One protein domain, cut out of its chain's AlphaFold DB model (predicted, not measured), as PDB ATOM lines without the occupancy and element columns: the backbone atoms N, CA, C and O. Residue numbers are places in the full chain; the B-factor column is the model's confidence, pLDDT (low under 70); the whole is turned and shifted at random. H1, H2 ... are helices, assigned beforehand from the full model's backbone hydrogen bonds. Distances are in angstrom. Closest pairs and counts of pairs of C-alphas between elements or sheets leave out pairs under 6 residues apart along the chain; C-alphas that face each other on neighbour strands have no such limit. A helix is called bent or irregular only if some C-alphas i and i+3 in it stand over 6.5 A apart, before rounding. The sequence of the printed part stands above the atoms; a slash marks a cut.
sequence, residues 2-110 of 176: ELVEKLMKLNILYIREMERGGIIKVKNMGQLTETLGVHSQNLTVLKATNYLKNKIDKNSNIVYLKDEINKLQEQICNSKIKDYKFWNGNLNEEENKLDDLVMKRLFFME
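Overview. This is residues 2 to 110 of the 176 residues of an uncharacterized protein of Clostridium botulinum B str. Osaka05 (UniProt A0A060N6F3). What does the model look like? H1, H3 and H4 make a three-helix bundle, side by side in a triangle; H6 packs on H1 away from H3 and H4, H2 packs about perpendicular on residues 11 to 15 of H1 and meets H3 with its last residue, Leu 36, near Ala 48, and little H5 packs on residues 45 to 46 of H3. What is printed? The printed part has 109 residues, with six named helices, H1 to H6 in chain order, no named strand, and the class all helix. How large is it? It is compact, with a radius of gyration of the C-alphas of 13.2 A, and spans 39 by 30 by 24 A.

Along the chain. Where do the first helices lie? H1, residues 2 to 20, begins at C-alpha 2 (-39.065, 48.525, -8.997) and measures 26.7 A from first to last C-alpha. H2, residues 29 to 36, is irregular, but only just: C-alphas 32 and 35 are 6.7 A apart. H3, residues 45 to 57, measures 18.2 A. Which follow? H4, residues 63 to 77, measures 21.5 A. H5, residues 80 to 83, is irregular, with C-alphas 80 and 83 7.4 A apart. H6, residues 93 to 110, measures 26.1 A and ends at C-alpha 110 (-45.846, 52.063, -25.191).

Arrangement. How does H1 stand in the bundle? It touches H3 at 28 degrees, the same way, closest at the C-alphas of Leu 7 and Thr 49, 6.7 A. H3 and H4 form a hairpin at 21 degrees, closest at the C-alphas of Lys 53 and Ile 69, 6.0 A. What of H6? Residues 4 to 12 of H1 touch it, closest at the C-alphas of Glu 5 and Arg 105, 6.2 A; the tilt of 34 degrees is only just shallow. Which backbones are complete? Every O i to N i+4 pair is within hydrogen-bond range in H1, H3, H4 and H6, against 2 of 4 in H2; H5 is too short for one.

Size, cuts and confidence. How far does it reach? The two C-alphas farthest apart, of Gly 22 and Glu 93, are 39.8 A apart. Is it continuous and confident? The printed part has no cut and no long link, and residue 60 alone has pLDDT under 70.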
ATOM      1  N   GLU A   2     -40.110  47.907  -8.154       86.62
ATOM      2  CA  GLU A   2     -39.065  48.525  -8.997       86.62
ATOM      3  C   GLU A   2     -38.280  47.543  -9.902       86.62
ATOM      4  O   GLU A   2     -38.093  47.795 -11.088       86.62
ATOM      5  N   LEU A   3     -37.885  46.363  -9.398       92.56
ATOM      6  CA  LEU A   3     -37.193  45.345 -10.214       92.56
ATOM      7  C   LEU A   3     -38.018  44.874 -11.428       92.56
ATOM      8  O   LEU A   3     -37.468  44.603 -12.493       92.56
ATOM      9  N   VAL A   4     -39.339  44.779 -11.278       91.31
ATOM     10  CA  VAL A   4     -40.249  44.367 -12.356       91.31
ATOM     11  C   VAL A   4     -40.440  45.504 -13.348       91.31
ATOM     12  O   VAL A   4     -40.426  45.275 -14.554       91.31
ATOM     13  N   GLU A   5     -40.541  46.740 -12.865       91.06
ATOM     14  CA  GLU A   5     -40.591  47.919 -13.729       91.06
ATOM     15  C   GLU A   5     -39.322  48.040 -14.574       91.06
ATOM     16  O   GLU A   5     -39.403  48.267 -15.785       91.06
ATOM     17  N   LYS A   6     -38.156  47.792 -13.963       92.94
ATOM     18  CA  LYS A   6     -36.871  47.733 -14.662       92.94
ATOM     19  C   LYS A   6     -36.838  46.597 -15.683       92.94
ATOM     20  O   LYS A   6     -36.390  46.822 -16.806       92.94
ATOM     21  N   LEU A   7     -37.367  45.414 -15.353       94.62
ATOM     22  CA  LEU A   7     -37.491  44.304 -16.306       94.62
ATOM     23  C   LEU A   7     -38.337  44.700 -17.524       94.62
ATOM     24  O   LEU A   7     -37.923  44.470 -18.660       94.62
ATOM     25  N   MET A   8     -39.496  45.325 -17.300       93.38
ATOM     26  CA  MET A   8     -40.368  45.784 -18.383       93.38
ATOM     27  C   MET A   8     -39.706  46.889 -19.212       93.38
ATOM     28  O   MET A   8     -39.767  46.844 -20.438       93.38
ATOM     29  N   LYS A   9     -39.008  47.839 -18.573       93.12
ATOM     30  CA  LYS A   9     -38.235  48.877 -19.271       93.12
ATOM     31  C   LYS A   9     -37.184  48.242 -20.182       93.12
ATOM     32  O   LYS A   9     -37.182  48.521 -21.376       93.12
ATOM     33  N   LEU A  10     -36.344  47.347 -19.658       94.31
ATOM     34  CA  LEU A  10     -35.310  46.667 -20.448       94.31
ATOM     35  C   LEU A  10     -35.898  45.851 -21.602       94.31
ATOM     36  O   LEU A  10     -35.322  45.835 -22.688       94.31
ATOM     37  N   ASN A  11     -37.052  45.216 -21.394       94.44
ATOM     38  CA  ASN A  11     -37.758  44.498 -22.447       94.44
ATOM     39  C   ASN A  11     -38.144  45.420 -23.615       94.44
ATOM     40  O   ASN A  11     -37.836  45.123 -24.769       94.44
ATOM     41  N   ILE A  12     -38.765  46.565 -23.312       93.75
ATOM     42  CA  ILE A  12     -39.142  47.549 -24.332       93.75
ATOM     43  C   ILE A  12     -37.904  48.120 -25.024       93.75
ATOM     44  O   ILE A  12     -37.873  48.193 -26.249       93.75
ATOM     45  N   LEU A  13     -36.857  48.469 -24.275       93.31
ATOM     46  CA  LEU A  13     -35.623  48.999 -24.860       93.31
ATOM     47  C   LEU A  13     -34.939  47.992 -25.793       93.31
ATOM     48  O   LEU A  13     -34.503  48.370 -26.880       93.31
ATOM     49  N   TYR A  14     -34.912  46.709 -25.420       93.75
ATOM     50  CA  TYR A  14     -34.443  45.639 -26.298       93.75
ATOM     51  C   TYR A  14     -35.255  45.576 -27.595       93.75
ATOM     52  O   TYR A  14     -34.688  45.524 -28.684       93.75
ATOM     53  N   ILE A  15     -36.583  45.623 -27.498       92.75
ATOM     54  CA  ILE A  15     -37.464  45.606 -28.669       92.75
ATOM     55  C   ILE A  15     -37.198  46.804 -29.579       92.75
ATOM     56  O   ILE A  15     -37.067  46.627 -30.787       92.75
ATOM     57  N   ARG A  16     -37.066  48.010 -29.016       91.25
ATOM     58  CA  ARG A  16     -36.769  49.228 -29.787       91.25
ATOM     59  C   ARG A  16     -35.455  49.135 -30.527       91.25
ATOM     60  O   ARG A  16     -35.370  49.567 -31.674       91.25
ATOM     61  N   GLU A  17     -34.461  48.532 -29.896       90.56
ATOM     62  CA  GLU A  17     -33.178  48.274 -30.525       90.56
ATOM     63  C   GLU A  17     -33.318  47.331 -31.726       90.56
ATOM     64  O   GLU A  17     -32.832  47.618 -32.822       90.56
ATOM     65  N   MET A  18     -34.078  46.247 -31.568       90.62
ATOM     66  CA  MET A  18     -34.352  45.312 -32.661       90.62
ATOM     67  C   MET A  18     -35.178  45.938 -33.794       90.62
ATOM     68  O   MET A  18     -34.944  45.624 -34.963       90.62
ATOM     69  N   GLU A  19     -36.120  46.832 -33.482       89.88
ATOM     70  CA  GLU A  19     -36.887  47.579 -34.485       89.88
ATOM     71  C   GLU A  19     -36.013  48.586 -35.243       89.88
ATOM     72  O   GLU A  19     -36.119  48.683 -36.468       89.88
ATOM     73  N   ARG A  20     -35.109  49.300 -34.552       86.69
ATOM     74  CA  ARG A  20     -34.133  50.208 -35.186       86.69
ATOM     75  C   ARG A  20     -33.214  49.466 -36.152       86.69
ATOM     76  O   ARG A  20     -32.967  49.965 -37.250       86.69
ATOM     77  N   GLY A  21     -32.767  48.270 -35.770       85.25
ATOM     78  CA  GLY A  21     -31.977  47.383 -36.623       85.25
ATOM     79  C   GLY A  21     -32.762  46.734 -37.770       85.25
ATOM     80  O   GLY A  21     -32.165  46.045 -38.593       85.25
ATOM     81  N   GLY A  22     -34.088  46.917 -37.836       85.50
ATOM     82  CA  GLY A  22     -34.950  46.289 -38.841       85.50
ATOM     83  C   GLY A  22     -35.103  44.772 -38.681       85.50
ATOM     84  O   GLY A  22     -35.550  44.106 -39.612       85.50
ATOM     85  N   ILE A  23     -34.730  44.221 -37.522       86.69
ATOM     86  CA  ILE A  23     -34.735  42.778 -37.235       86.69
ATOM     87  C   ILE A  23     -36.156  42.300 -36.931       86.69
ATOM     88  O   ILE A  23     -36.567  41.228 -37.372       86.69
ATOM     89  N   ILE A  24     -36.911  43.098 -36.174       88.12
ATOM     90  CA  ILE A  24     -38.302  42.805 -35.820       88.12
ATOM     91  C   ILE A  24     -39.210  43.978 -36.178       88.12
ATOM     92  O   ILE A  24     -38.768  45.116 -36.327       88.12
ATOM     93  N   LYS A  25     -40.508  43.691 -36.276       86.88
ATOM     94  CA  LYS A  25     -41.563  44.700 -36.347       86.88
ATOM     95  C   LYS A  25     -42.705  44.268 -35.443       86.88
ATOM     96  O   LYS A  25     -43.422  43.323 -35.780       86.88
ATOM     97  N   VAL A  26     -42.872  44.957 -34.321       86.88
ATOM     98  CA  VAL A  26     -43.928  44.638 -33.365       86.88
ATOM     99  C   VAL A  26     -45.241  45.262 -33.826       86.88
ATOM    100  O   VAL A  26     -45.303  46.433 -34.198       86.88
ATOM    101  N   LYS A  27     -46.313  44.466 -33.827       84.06
ATOM    102  CA  LYS A  27     -47.658  44.894 -34.246       84.06
ATOM    103  C   LYS A  27     -48.656  44.973 -33.097       84.06
ATOM    104  O   LYS A  27     -49.676  45.638 -33.240       84.06
ATOM    105  N   ASN A  28     -48.415  44.263 -31.997       84.00
ATOM    106  CA  ASN A  28     -49.339  44.190 -30.869       84.00
ATOM    107  C   ASN A  28     -48.607  43.919 -29.545       84.00
ATOM    108  O   ASN A  28     -47.429  43.565 -29.533       84.00
ATOM    109  N   MET A  29     -49.336  44.062 -28.434       79.69
ATOM    110  CA  MET A  29     -48.802  43.891 -27.080       79.69
ATOM    111  C   MET A  29     -48.321  42.461 -26.795       79.69
ATOM    112  O   MET A  29     -47.335  42.285 -26.093       79.69
ATOM    113  N   GLY A  30     -48.951  41.435 -27.375       82.62
ATOM    114  CA  GLY A  30     -48.493  40.048 -27.212       82.62
ATOM    115  C   GLY A  30     -47.078  39.840 -27.758       82.62
ATOM    116  O   GLY A  30     -46.240  39.229 -27.107       82.62
ATOM    117  N   GLN A  31     -46.767  40.448 -28.904       86.50
ATOM    118  CA  GLN A  31     -45.419  40.414 -29.478       86.50
ATOM    119  C   GLN A  31     -44.391  41.184 -28.640       86.50
ATOM    120  O   GLN A  31     -43.212  40.836 -28.663       86.50
ATOM    121  N   LEU A  32     -44.817  42.196 -27.870       85.31
ATOM    122  CA  LEU A  32     -43.930  42.879 -26.921       85.31
ATOM    123  C   LEU A  32     -43.512  41.968 -25.765       85.31
ATOM    124  O   LEU A  32     -42.468  42.187 -25.162       85.31
ATOM    125  N   THR A  33     -44.309  40.957 -25.429       88.12
ATOM    126  CA  THR A  33     -44.058  40.087 -24.275       88.12
ATOM    127  C   THR A  33     -43.459  38.733 -24.662       88.12
ATOM    128  O   THR A  33     -42.982  37.992 -23.799       88.12
ATOM    129  N   GLU A  34     -43.362  38.421 -25.959       87.94
ATOM    130  CA  GLU A  34     -42.680  37.222 -26.479       87.94
ATOM    131  C   GLU A  34     -41.205  37.148 -26.053       87.94
ATOM    132  O   GLU A  34     -40.684  36.075 -25.738       87.94
ATOM    133  N   THR A  35     -40.525  38.293 -25.982       86.69
ATOM    134  CA  THR A  35     -39.130  38.428 -25.527       86.69
ATOM    135  C   THR A  35     -38.941  38.156 -24.037       86.69
ATOM    136  O   THR A  35     -37.799  38.038 -23.594       86.69
ATOM    137  N   LEU A  36     -40.031  37.985 -23.286       89.81
ATOM    138  CA  LEU A  36     -40.045  37.556 -21.886       89.81
ATOM    139  C   LEU A  36     -40.459  36.085 -21.726       89.81
ATOM    140  O   LEU A  36     -40.419  35.558 -20.618       89.81
ATOM    141  N   GLY A  37     -40.831  35.396 -22.811       85.94
ATOM    142  CA  GLY A  37     -41.212  33.984 -22.766       85.94
ATOM    143  C   GLY A  37     -42.618  33.729 -22.212       85.94
ATOM    144  O   GLY A  37     -42.841  32.682 -21.604       85.94
ATOM    145  N   VAL A  38     -43.568  34.649 -22.443       82.50
ATOM    146  CA  VAL A  38     -44.967  34.600 -21.951       82.50
ATOM    147  C   VAL A  38     -45.718  33.290 -22.234       82.50
ATOM    148  O   VAL A  38     -46.626  32.918 -21.499       82.50
ATOM    149  N   HIS A  39     -45.307  32.530 -23.249       78.12
ATOM    150  CA  HIS A  39     -45.898  31.226 -23.576       78.12
ATOM    151  C   HIS A  39     -45.487  30.090 -22.622       78.12
ATOM    152  O   HIS A  39     -45.964  28.963 -22.759       78.12
ATOM    153  N   SER A  40     -44.588  30.342 -21.667       78.81
ATOM    154  CA  SER A  40     -44.202  29.350 -20.663       78.81
ATOM    155  C   SER A  40     -45.318  29.150 -19.633       78.81
ATOM    156  O   SER A  40     -45.723  30.092 -18.958       78.81
ATOM    157  N   GLN A  41     -45.758  27.900 -19.441       72.31
ATOM    158  CA  GLN A  41     -46.810  27.539 -18.474       72.31
ATOM    159  C   GLN A  41     -46.464  27.859 -17.007       72.31
ATOM    160  O   GLN A  41     -47.350  27.865 -16.162       72.31
ATOM    161  N   ASN A  42     -45.191  28.109 -16.686       81.44
ATOM    162  CA  ASN A  42     -44.722  28.410 -15.330       81.44
ATOM    163  C   ASN A  42     -43.733  29.580 -15.352       81.44
ATOM    164  O   ASN A  42     -42.598  29.437 -14.875       81.44
ATOM    165  N   LEU A  43     -44.129  30.692 -15.976       89.69
ATOM    166  CA  LEU A  43     -43.318  31.902 -16.031       89.69
ATOM    167  C   LEU A  43     -43.204  32.530 -14.638       89.69
ATOM    168  O   LEU A  43     -44.205  32.772 -13.973       89.69
ATOM    169  N   THR A  44     -41.970  32.795 -14.219       93.31
ATOM    170  CA  THR A  44     -41.659  33.565 -13.009       93.31
ATOM    171  C   THR A  44     -40.826  34.783 -13.379       93.31
ATOM    172  O   THR A  44     -40.230  34.817 -14.461       93.31
ATOM    173  N   VAL A  45     -40.721  35.759 -12.476       94.19
ATOM    174  CA  VAL A  45     -39.881  36.956 -12.665       94.19
ATOM    175  C   VAL A  45     -38.443  36.587 -13.047       94.19
ATOM    176  O   VAL A  45     -37.900  37.118 -14.022       94.19
ATOM    177  N   LEU A  46     -37.830  35.622 -12.354       95.50
ATOM    178  CA  LEU A  46     -36.473  35.174 -12.671       95.50
ATOM    179  C   LEU A  46     -36.388  34.494 -14.045       95.50
ATOM    180  O   LEU A  46     -35.455  34.753 -14.807       95.50
ATOM    181  N   LYS A  47     -37.363  33.648 -14.399       94.88
ATOM    182  CA  LYS A  47     -37.384  32.996 -15.718       94.88
ATOM    183  C   LYS A  47     -37.534  34.007 -16.849       94.88
ATOM    184  O   LYS A  47     -36.801  33.903 -17.828       94.88
ATOM    185  N   ALA A  48     -38.423  34.986 -16.698       95.06
ATOM    186  CA  ALA A  48     -38.612  36.055 -17.672       95.06
ATOM    187  C   ALA A  48     -37.330  36.880 -17.858       95.06
ATOM    188  O   ALA A  48     -36.903  37.130 -18.985       95.06
ATOM    189  N   THR A  49     -36.659  37.213 -16.751       96.44
ATOM    190  CA  THR A  49     -35.370  37.922 -16.758       96.44
ATOM    191  C   THR A  49     -34.296  37.134 -17.501       96.44
ATOM    192  O   THR A  49     -33.630  37.673 -18.382       96.44
ATOM    193  N   ASN A  50     -34.166  35.838 -17.213       95.56
ATOM    194  CA  ASN A  50     -33.220  34.965 -17.908       95.56
ATOM    195  C   ASN A  50     -33.562  34.815 -19.398       95.56
ATOM    196  O   ASN A  50     -32.662  34.739 -20.235       95.56
ATOM    197  N   TYR A  51     -34.849  34.782 -19.750       94.81
ATOM    198  CA  TYR A  51     -35.285  34.699 -21.142       94.81
ATOM    199  C   TYR A  51     -34.889  35.957 -21.924       94.81
ATOM    200  O   TYR A  51     -34.279  35.843 -22.989       94.81
ATOM    201  N   LEU A  52     -35.143  37.142 -21.359       95.31
ATOM    202  CA  LEU A  52     -34.727  38.416 -21.943       95.31
ATOM    203  C   LEU A  52     -33.200  38.520 -22.036       95.31
ATOM    204  O   LEU A  52     -32.674  38.854 -23.096       95.31
ATOM    205  N   LYS A  53     -32.476  38.154 -20.971       95.56
ATOM    206  CA  LYS A  53     -31.009  38.094 -20.965       95.56
ATOM    207  C   LYS A  53     -30.480  37.244 -22.118       95.56
ATOM    208  O   LYS A  53     -29.655  37.707 -22.893       95.56
ATOM    209  N   ASN A  54     -31.014  36.037 -22.298       93.94
ATOM    210  CA  ASN A  54     -30.608  35.148 -23.388       93.94
ATOM    211  C   ASN A  54     -30.876  35.743 -24.782       93.94
ATOM    212  O   ASN A  54     -30.180  35.400 -25.739       93.94
ATOM    213  N   LYS A  55     -31.896  36.597 -24.936       91.88
ATOM    214  CA  LYS A  55     -32.167  37.323 -26.188       91.88
ATOM    215  C   LYS A  55     -31.164  38.459 -26.404       91.88
ATOM    216  O   LYS A  55     -30.637  38.585 -27.507       91.88
ATOM    217  N   ILE A  56     -30.861  39.222 -25.354       93.19
ATOM    218  CA  ILE A  56     -29.858  40.295 -25.369       93.19
ATOM    219  C   ILE A  56     -28.459  39.731 -25.661       93.19
ATOM    220  O   ILE A  56     -27.764  40.253 -26.526       93.19
ATOM    221  N   ASP A  57     -28.060  38.633 -25.016       91.00
ATOM    222  CA  ASP A  57     -26.732  38.025 -25.178       91.00
ATOM    223  C   ASP A  57     -26.451  37.588 -26.620       91.00
ATOM    224  O   ASP A  57     -25.329  37.733 -27.112       91.00
ATOM    225  N   LYS A  58     -27.488  37.115 -27.325       88.44
ATOM    226  CA  LYS A  58     -27.416  36.740 -28.746       88.44
ATOM    227  C   LYS A  58     -27.180  37.930 -29.678       88.44
ATOM    228  O   LYS A  58     -26.759  37.718 -30.810       88.44
ATOM    229  N   ASN A  59     -27.424  39.156 -29.222       81.25
ATOM    230  CA  ASN A  59     -27.119  40.374 -29.960       81.25
ATOM    231  C   ASN A  59     -25.819  40.993 -29.434       81.25
ATOM    232  O   ASN A  59     -25.772  41.612 -28.371       81.25
ATOM    233  N   SER A  60     -24.729  40.841 -30.191       61.09
ATOM    234  CA  SER A  60     -23.394  41.310 -29.792       61.09
ATOM    235  C   SER A  60     -23.323  42.816 -29.530       61.09
ATOM    236  O   SER A  60     -22.543  43.228 -28.676       61.09
ATOM    237  N   ASN A  61     -24.159  43.608 -30.203       73.12
ATOM    238  CA  ASN A  61     -23.976  45.055 -30.329       73.12
ATOM    239  C   ASN A  61     -24.583  45.885 -29.185       73.12
ATOM    240  O   ASN A  61     -24.310  47.077 -29.106       73.12
ATOM    241  N   ILE A  62     -25.366  45.287 -28.279       78.69
ATOM    242  CA  ILE A  62     -26.117  46.045 -27.264       78.69
ATOM    243  C   ILE A  62     -25.433  45.986 -25.893       78.69
ATOM    244  O   ILE A  62     -25.912  45.336 -24.964       78.69
ATOM    245  N   VAL A  63     -24.276  46.645 -25.771       83.06
ATOM    246  CA  VAL A  63     -23.439  46.593 -24.555       83.06
ATOM    247  C   VAL A  63     -24.194  47.090 -23.317       83.06
ATOM    248  O   VAL A  63     -24.225  46.396 -22.307       83.06
ATOM    249  N   TYR A  64     -24.891  48.229 -23.408       87.25
ATOM    250  CA  TYR A  64     -25.584  48.800 -22.246       87.25
ATOM    251  C   TYR A  64     -26.706  47.890 -21.706       87.25
ATOM    252  O   TYR A  64     -26.853  47.743 -20.495       87.25
ATOM    253  N   LEU A  65     -27.478  47.233 -22.590       90.81
ATOM    254  CA  LEU A  65     -28.535  46.312 -22.159       90.81
ATOM    255  C   LEU A  65     -27.960  45.069 -21.492       90.81
ATOM    256  O   LEU A  65     -28.585  44.562 -20.564       90.81
ATOM    257  N   LYS A  66     -26.795  44.585 -21.944       93.69
ATOM    258  CA  LYS A  66     -26.106  43.447 -21.320       93.69
ATOM    259  C   LYS A  66     -25.734  43.762 -19.880       93.69
ATOM    260  O   LYS A  66     -26.037  42.976 -18.985       93.69
ATOM    261  N   ASP A  67     -25.137  44.921 -19.644       93.38
ATOM    262  CA  ASP A  67     -24.734  45.317 -18.297       93.38
ATOM    263  C   ASP A  67     -25.950  45.481 -17.379       93.38
ATOM    264  O   ASP A  67     -25.970  44.956 -16.263       93.38
ATOM    265  N   GLU A  68     -27.004  46.144 -17.856       94.62
ATOM    266  CA  GLU A  68     -28.203  46.380 -17.049       94.62
ATOM    267  C   GLU A  68     -29.021  45.111 -16.784       94.62
ATOM    268  O   GLU A  68     -29.526  44.948 -15.669       94.62
ATOM    269  N   ILE A  69     -29.126  44.184 -17.746       96.25
ATOM    270  CA  ILE A  69     -29.835  42.917 -17.519       96.25
ATOM    271  C   ILE A  69     -29.056  41.989 -16.583       96.25
ATOM    272  O   ILE A  69     -29.676  41.292 -15.784       96.25
ATOM    273  N   ASN A  70     -27.718  42.007 -16.622       95.69
ATOM    274  CA  ASN A  70     -26.880  41.245 -15.693       95.69
ATOM    275  C   ASN A  70     -27.071  41.727 -14.249       95.69
ATOM    276  O   ASN A  70     -27.359  40.919 -13.367       95.69
ATOM    277  N   LYS A  71     -27.005  43.046 -14.021       96.06
ATOM    278  CA  LYS A  71     -27.283  43.642 -12.702       96.06
ATOM    279  C   LYS A  71     -28.694  43.301 -12.223       96.06
ATOM    280  O   LYS A  71     -28.885  42.916 -11.072       96.06
ATOM    281  N   LEU A  72     -29.690  43.426 -13.106       96.75
ATOM    282  CA  LEU A  72     -31.078  43.129 -12.761       96.75
ATOM    283  C   LEU A  72     -31.273  41.649 -12.401       96.75
ATOM    284  O   LEU A  72     -31.976  41.340 -11.441       96.75
ATOM    285  N   GLN A  73     -30.645  40.735 -13.140       97.31
ATOM    286  CA  GLN A  73     -30.698  39.305 -12.853       97.31
ATOM    287  C   GLN A  73     -30.153  38.999 -11.455       97.31
ATOM    288  O   GLN A  73     -30.804  38.284 -10.695       97.31
ATOM    289  N   GLU A  74     -28.998  39.560 -11.095       97.12
ATOM    290  CA  GLU A  74     -28.401  39.385  -9.769       97.12
ATOM    291  C   GLU A  74     -29.330  39.898  -8.658       97.12
ATOM    292  O   GLU A  74     -29.597  39.191  -7.682       97.12
ATOM    293  N   GLN A  75     -29.900  41.092  -8.838       97.56
ATOM    294  CA  GLN A  75     -30.862  41.668  -7.897       97.56
ATOM    295  C   GLN A  75     -32.114  40.795  -7.749       97.56
ATOM    296  O   GLN A  75     -32.568  40.548  -6.631       97.56
ATOM    297  N   ILE A  76     -32.659  40.286  -8.857       96.50
ATOM    298  CA  ILE A  76     -33.839  39.416  -8.845       96.50
ATOM    299  C   ILE A  76     -33.523  38.082  -8.174       96.50
ATOM    300  O   ILE A  76     -34.310  37.661  -7.330       96.50
ATOM    301  N   CYS A  77     -32.387  37.444  -8.467       95.81
ATOM    302  CA  CYS A  77     -31.959  36.195  -7.822       95.81
ATOM    303  C   CYS A  77     -31.947  36.295  -6.289       95.81
ATOM    304  O   CYS A  77     -32.322  35.338  -5.605       95.81
ATOM    305  N   ASN A  78     -31.567  37.464  -5.768       95.94
ATOM    306  CA  ASN A  78     -31.495  37.766  -4.340       95.94
ATOM    307  C   ASN A  78     -32.795  38.359  -3.762       95.94
ATOM    308  O   ASN A  78     -32.867  38.675  -2.575       95.94
ATOM    309  N   SER A  79     -33.837  38.511  -4.581       95.31
ATOM    310  CA  SER A  79     -35.117  39.091  -4.176       95.31
ATOM    311  C   SER A  79     -36.147  38.030  -3.781       95.31
ATOM    312  O   SER A  79     -36.099  36.877  -4.213       95.31
ATOM    313  N   LYS A  80     -37.153  38.451  -3.006       94.25
ATOM    314  CA  LYS A  80     -38.307  37.609  -2.646       94.25
ATOM    315  C   LYS A  80     -39.230  37.312  -3.834       94.25
ATOM    316  O   LYS A  80     -39.907  36.295  -3.833       94.25
ATOM    317  N   ILE A  81     -39.226  38.174  -4.853       93.31
ATOM    318  CA  ILE A  81     -40.150  38.099  -5.996       93.31
ATOM    319  C   ILE A  81     -39.666  37.175  -7.119       93.31
ATOM    320  O   ILE A  81     -40.349  37.029  -8.127       93.31
ATOM    321  N   LYS A  82     -38.480  36.567  -6.991       94.81
ATOM    322  CA  LYS A  82     -37.843  35.780  -8.063       94.81
ATOM    323  C   LYS A  82     -38.733  34.654  -8.605       94.81
ATOM    324  O   LYS A  82     -38.720  34.374  -9.805       94.81
ATOM    325  N   ASP A  83     -39.525  34.062  -7.715       93.75
ATOM    326  CA  ASP A  83     -40.414  32.936  -7.994       93.75
ATOM    327  C   ASP A  83     -41.873  33.368  -8.201       93.75
ATOM    328  O   ASP A  83     -42.719  32.517  -8.470       93.75
ATOM    329  N   TYR A  84     -42.169  34.673  -8.120       93.62
ATOM    330  CA  TYR A  84     -43.524  35.187  -8.323       93.62
ATOM    331  C   TYR A  84     -43.913  35.011  -9.784       93.62
ATOM    332  O   TYR A  84     -43.113  35.260 -10.697       93.62
ATOM    333  N   LYS A  85     -45.148  34.568  -9.989       90.94
ATOM    334  CA  LYS A  85     -45.758  34.383 -11.301       90.94
ATOM    335  C   LYS A  85     -46.457  35.655 -11.760       90.94
ATOM    336  O   LYS A  85     -46.858  36.485 -10.950       90.94
ATOM    337  N   PHE A  86     -46.601  35.781 -13.073       86.31
ATOM    338  CA  PHE A  86     -47.407  36.811 -13.724       86.31
ATOM    339  C   PHE A  86     -47.922  36.282 -15.077       86.31
ATOM    340  O   PHE A  86     -47.389  35.298 -15.604       86.31
ATOM    341  N   TRP A  87     -48.993  36.888 -15.594       79.69
ATOM    342  CA  TRP A  87     -49.805  36.543 -16.776       79.69
ATOM    343  C   TRP A  87     -50.546  35.208 -16.797       79.69
ATOM    344  O   TRP A  87     -51.588  35.120 -17.443       79.69
ATOM    345  N   ASN A  88     -50.034  34.164 -16.147       73.44
ATOM    346  CA  ASN A  88     -50.607  32.825 -16.257       73.44
ATOM    347  C   ASN A  88     -50.751  32.122 -14.906       73.44
ATOM    348  O   ASN A  88     -49.821  32.064 -14.099       73.44
ATOM    349  N   GLY A  89     -51.898  31.459 -14.746       72.94
ATOM    350  CA  GLY A  89     -52.194  30.552 -13.642       72.94
ATOM    351  C   GLY A  89     -52.997  31.190 -12.512       72.94
ATOM    352  O   GLY A  89     -53.485  32.310 -12.613       72.94
ATOM    353  N   ASN A  90     -53.143  30.437 -11.424       82.62
ATOM    354  CA  ASN A  90     -53.777  30.922 -10.203       82.62
ATOM    355  C   ASN A  90     -52.761  31.770  -9.434       82.62
ATOM    356  O   ASN A  90     -51.900  31.220  -8.744       82.62
ATOM    357  N   LEU A  91     -52.849  33.086  -9.612       87.69
ATOM    358  CA  LEU A  91     -51.995  34.061  -8.944       87.69
ATOM    359  C   LEU A  91     -52.493  34.316  -7.519       87.69
ATOM    360  O   LEU A  91     -53.695  34.471  -7.285       87.69
ATOM    361  N   ASN A  92     -51.567  34.389  -6.568       90.31
ATOM    362  CA  ASN A  92     -51.868  34.896  -5.232       90.31
ATOM    363  C   ASN A  92     -52.044  36.430  -5.243       90.31
ATOM    364  O   ASN A  92     -51.877  37.088  -6.268       90.31
ATOM    365  N   GLU A  93     -52.418  37.028  -4.112       92.00
ATOM    366  CA  GLU A  93     -52.697  38.471  -4.043       92.00
ATOM    367  C   GLU A  93     -51.489  39.344  -4.432       92.00
ATOM    368  O   GLU A  93     -51.641  40.337  -5.142       92.00
ATOM    369  N   GLU A  94     -50.280  38.978  -4.003       91.19
ATOM    370  CA  GLU A  94     -49.068  39.733  -4.334       91.19
ATOM    371  C   GLU A  94     -48.657  39.548  -5.799       91.19
ATOM    372  O   GLU A  94     -48.207  40.497  -6.439       91.19
ATOM    373  N   GLU A  95     -48.856  38.349  -6.348       92.62
ATOM    374  CA  GLU A  95     -48.653  38.056  -7.768       92.62
ATOM    375  C   GLU A  95     -49.642  38.824  -8.653       92.62
ATOM    376  O   GLU A  95     -49.231  39.376  -9.667       92.62
ATOM    377  N   ASN A  96     -50.910  38.952  -8.248       90.81
ATOM    378  CA  ASN A  96     -51.886  39.785  -8.961       90.81
ATOM    379  C   ASN A  96     -51.477  41.265  -8.960       90.81
ATOM    380  O   ASN A  96     -51.515  41.918  -9.998       90.81
ATOM    381  N   LYS A  97     -51.011  41.799  -7.819       90.69
ATOM    382  CA  LYS A  97     -50.488  43.179  -7.749       90.69
ATOM    383  C   LYS A  97     -49.276  43.375  -8.664       90.69
ATOM    384  O   LYS A  97     -49.117  44.436  -9.268       90.69
ATOM    385  N   LEU A  98     -48.414  42.363  -8.752       90.12
ATOM    386  CA  LEU A  98     -47.264  42.367  -9.649       90.12
ATOM    387  C   LEU A  98     -47.701  42.322 -11.119       90.12
ATOM    388  O   LEU A  98     -47.135  43.051 -11.928       90.12
ATOM    389  N   ASP A  99     -48.709  41.521 -11.457       89.06
ATOM    390  CA  ASP A  99     -49.259  41.420 -12.812       89.06
ATOM    391  C   ASP A  99     -49.894  42.741 -13.276       89.06
ATOM    392  O   ASP A  99     -49.591  43.244 -14.362       89.06
ATOM    393  N   ASP A 100     -50.668  43.386 -12.400       89.12
ATOM    394  CA  ASP A 100     -51.206  44.727 -12.639       89.12
ATOM    395  C   ASP A 100     -50.088  45.744 -12.911       89.12
ATOM    396  O   ASP A 100     -50.194  46.581 -13.814       89.12
ATOM    397  N   LEU A 101     -48.997  45.677 -12.141       89.12
ATOM    398  CA  LEU A 101     -47.842  46.552 -12.318       89.12
ATOM    399  C   LEU A 101     -47.136  46.302 -13.656       89.12
ATOM    400  O   LEU A 101     -46.783  47.259 -14.347       89.12
ATOM    401  N   VAL A 102     -46.960  45.032 -14.039       89.75
ATOM    402  CA  VAL A 102     -46.400  44.633 -15.339       89.75
ATOM    403  C   VAL A 102     -47.200  45.269 -16.470       89.75
ATOM    404  O   VAL A 102     -46.626  45.943 -17.330       89.75
ATOM    405  N   MET A 103     -48.525  45.114 -16.445       88.44
ATOM    406  CA  MET A 103     -49.402  45.663 -17.476       88.44
ATOM    407  C   MET A 103     -49.331  47.188 -17.521       88.44
ATOM    408  O   MET A 103     -49.133  47.761 -18.595       88.44
ATOM    409  N   LYS A 104     -49.416  47.857 -16.366       88.69
ATOM    410  CA  LYS A 104     -49.303  49.320 -16.288       88.69
ATOM    411  C   LYS A 104     -47.961  49.821 -16.830       88.69
ATOM    412  O   LYS A 104     -47.962  50.787 -17.591       88.69
ATOM    413  N   ARG A 105     -46.839  49.145 -16.536       88.94
ATOM    414  CA  ARG A 105     -45.514  49.546 -17.053       88.94
ATOM    415  C   ARG A 105     -45.395  49.373 -18.548       88.94
ATOM    416  O   ARG A 105     -44.846  50.250 -19.206       88.94
ATOM    417  N   LEU A 106     -45.911  48.276 -19.090       88.81
ATOM    418  CA  LEU A 106     -45.913  48.070 -20.535       88.81
ATOM    419  C   LEU A 106     -46.746  49.138 -21.244       88.81
ATOM    420  O   LEU A 106     -46.276  49.713 -22.221       88.81
ATOM    421  N   PHE A 107     -47.936  49.457 -20.727       89.12
ATOM    422  CA  PHE A 107     -48.750  50.534 -21.286       89.12
ATOM    423  C   PHE A 107     -48.062  51.893 -21.188       89.12
ATOM    424  O   PHE A 107     -48.004  52.595 -22.193       89.12
ATOM    425  N   PHE A 108     -47.492  52.243 -20.034       90.56
ATOM    426  CA  PHE A 108     -46.732  53.482 -19.879       90.56
ATOM    427  C   PHE A 108     -45.641  53.597 -20.950       90.56
ATOM    428  O   PHE A 108     -45.647  54.537 -21.731       90.56
ATOM    429  N   MET A 109     -44.789  52.575 -21.076       90.75
ATOM    430  CA  MET A 109     -43.667  52.568 -22.021       90.75
ATOM    431  C   MET A 109     -44.087  52.529 -23.504       90.75
ATOM    432  O   MET A 109     -43.278  52.839 -24.380       90.75
ATOM    433  N   GLU A 110     -45.317  52.118 -23.818       89.81
ATOM    434  CA  GLU A 110     -45.846  52.063 -25.191       89.81
ATOM    435  C   GLU A 110     -46.744  53.243 -25.571       89.81
ATOM    436  O   GLU A 110     -47.081  53.403 -26.749       89.81
TER     437      GLU A 110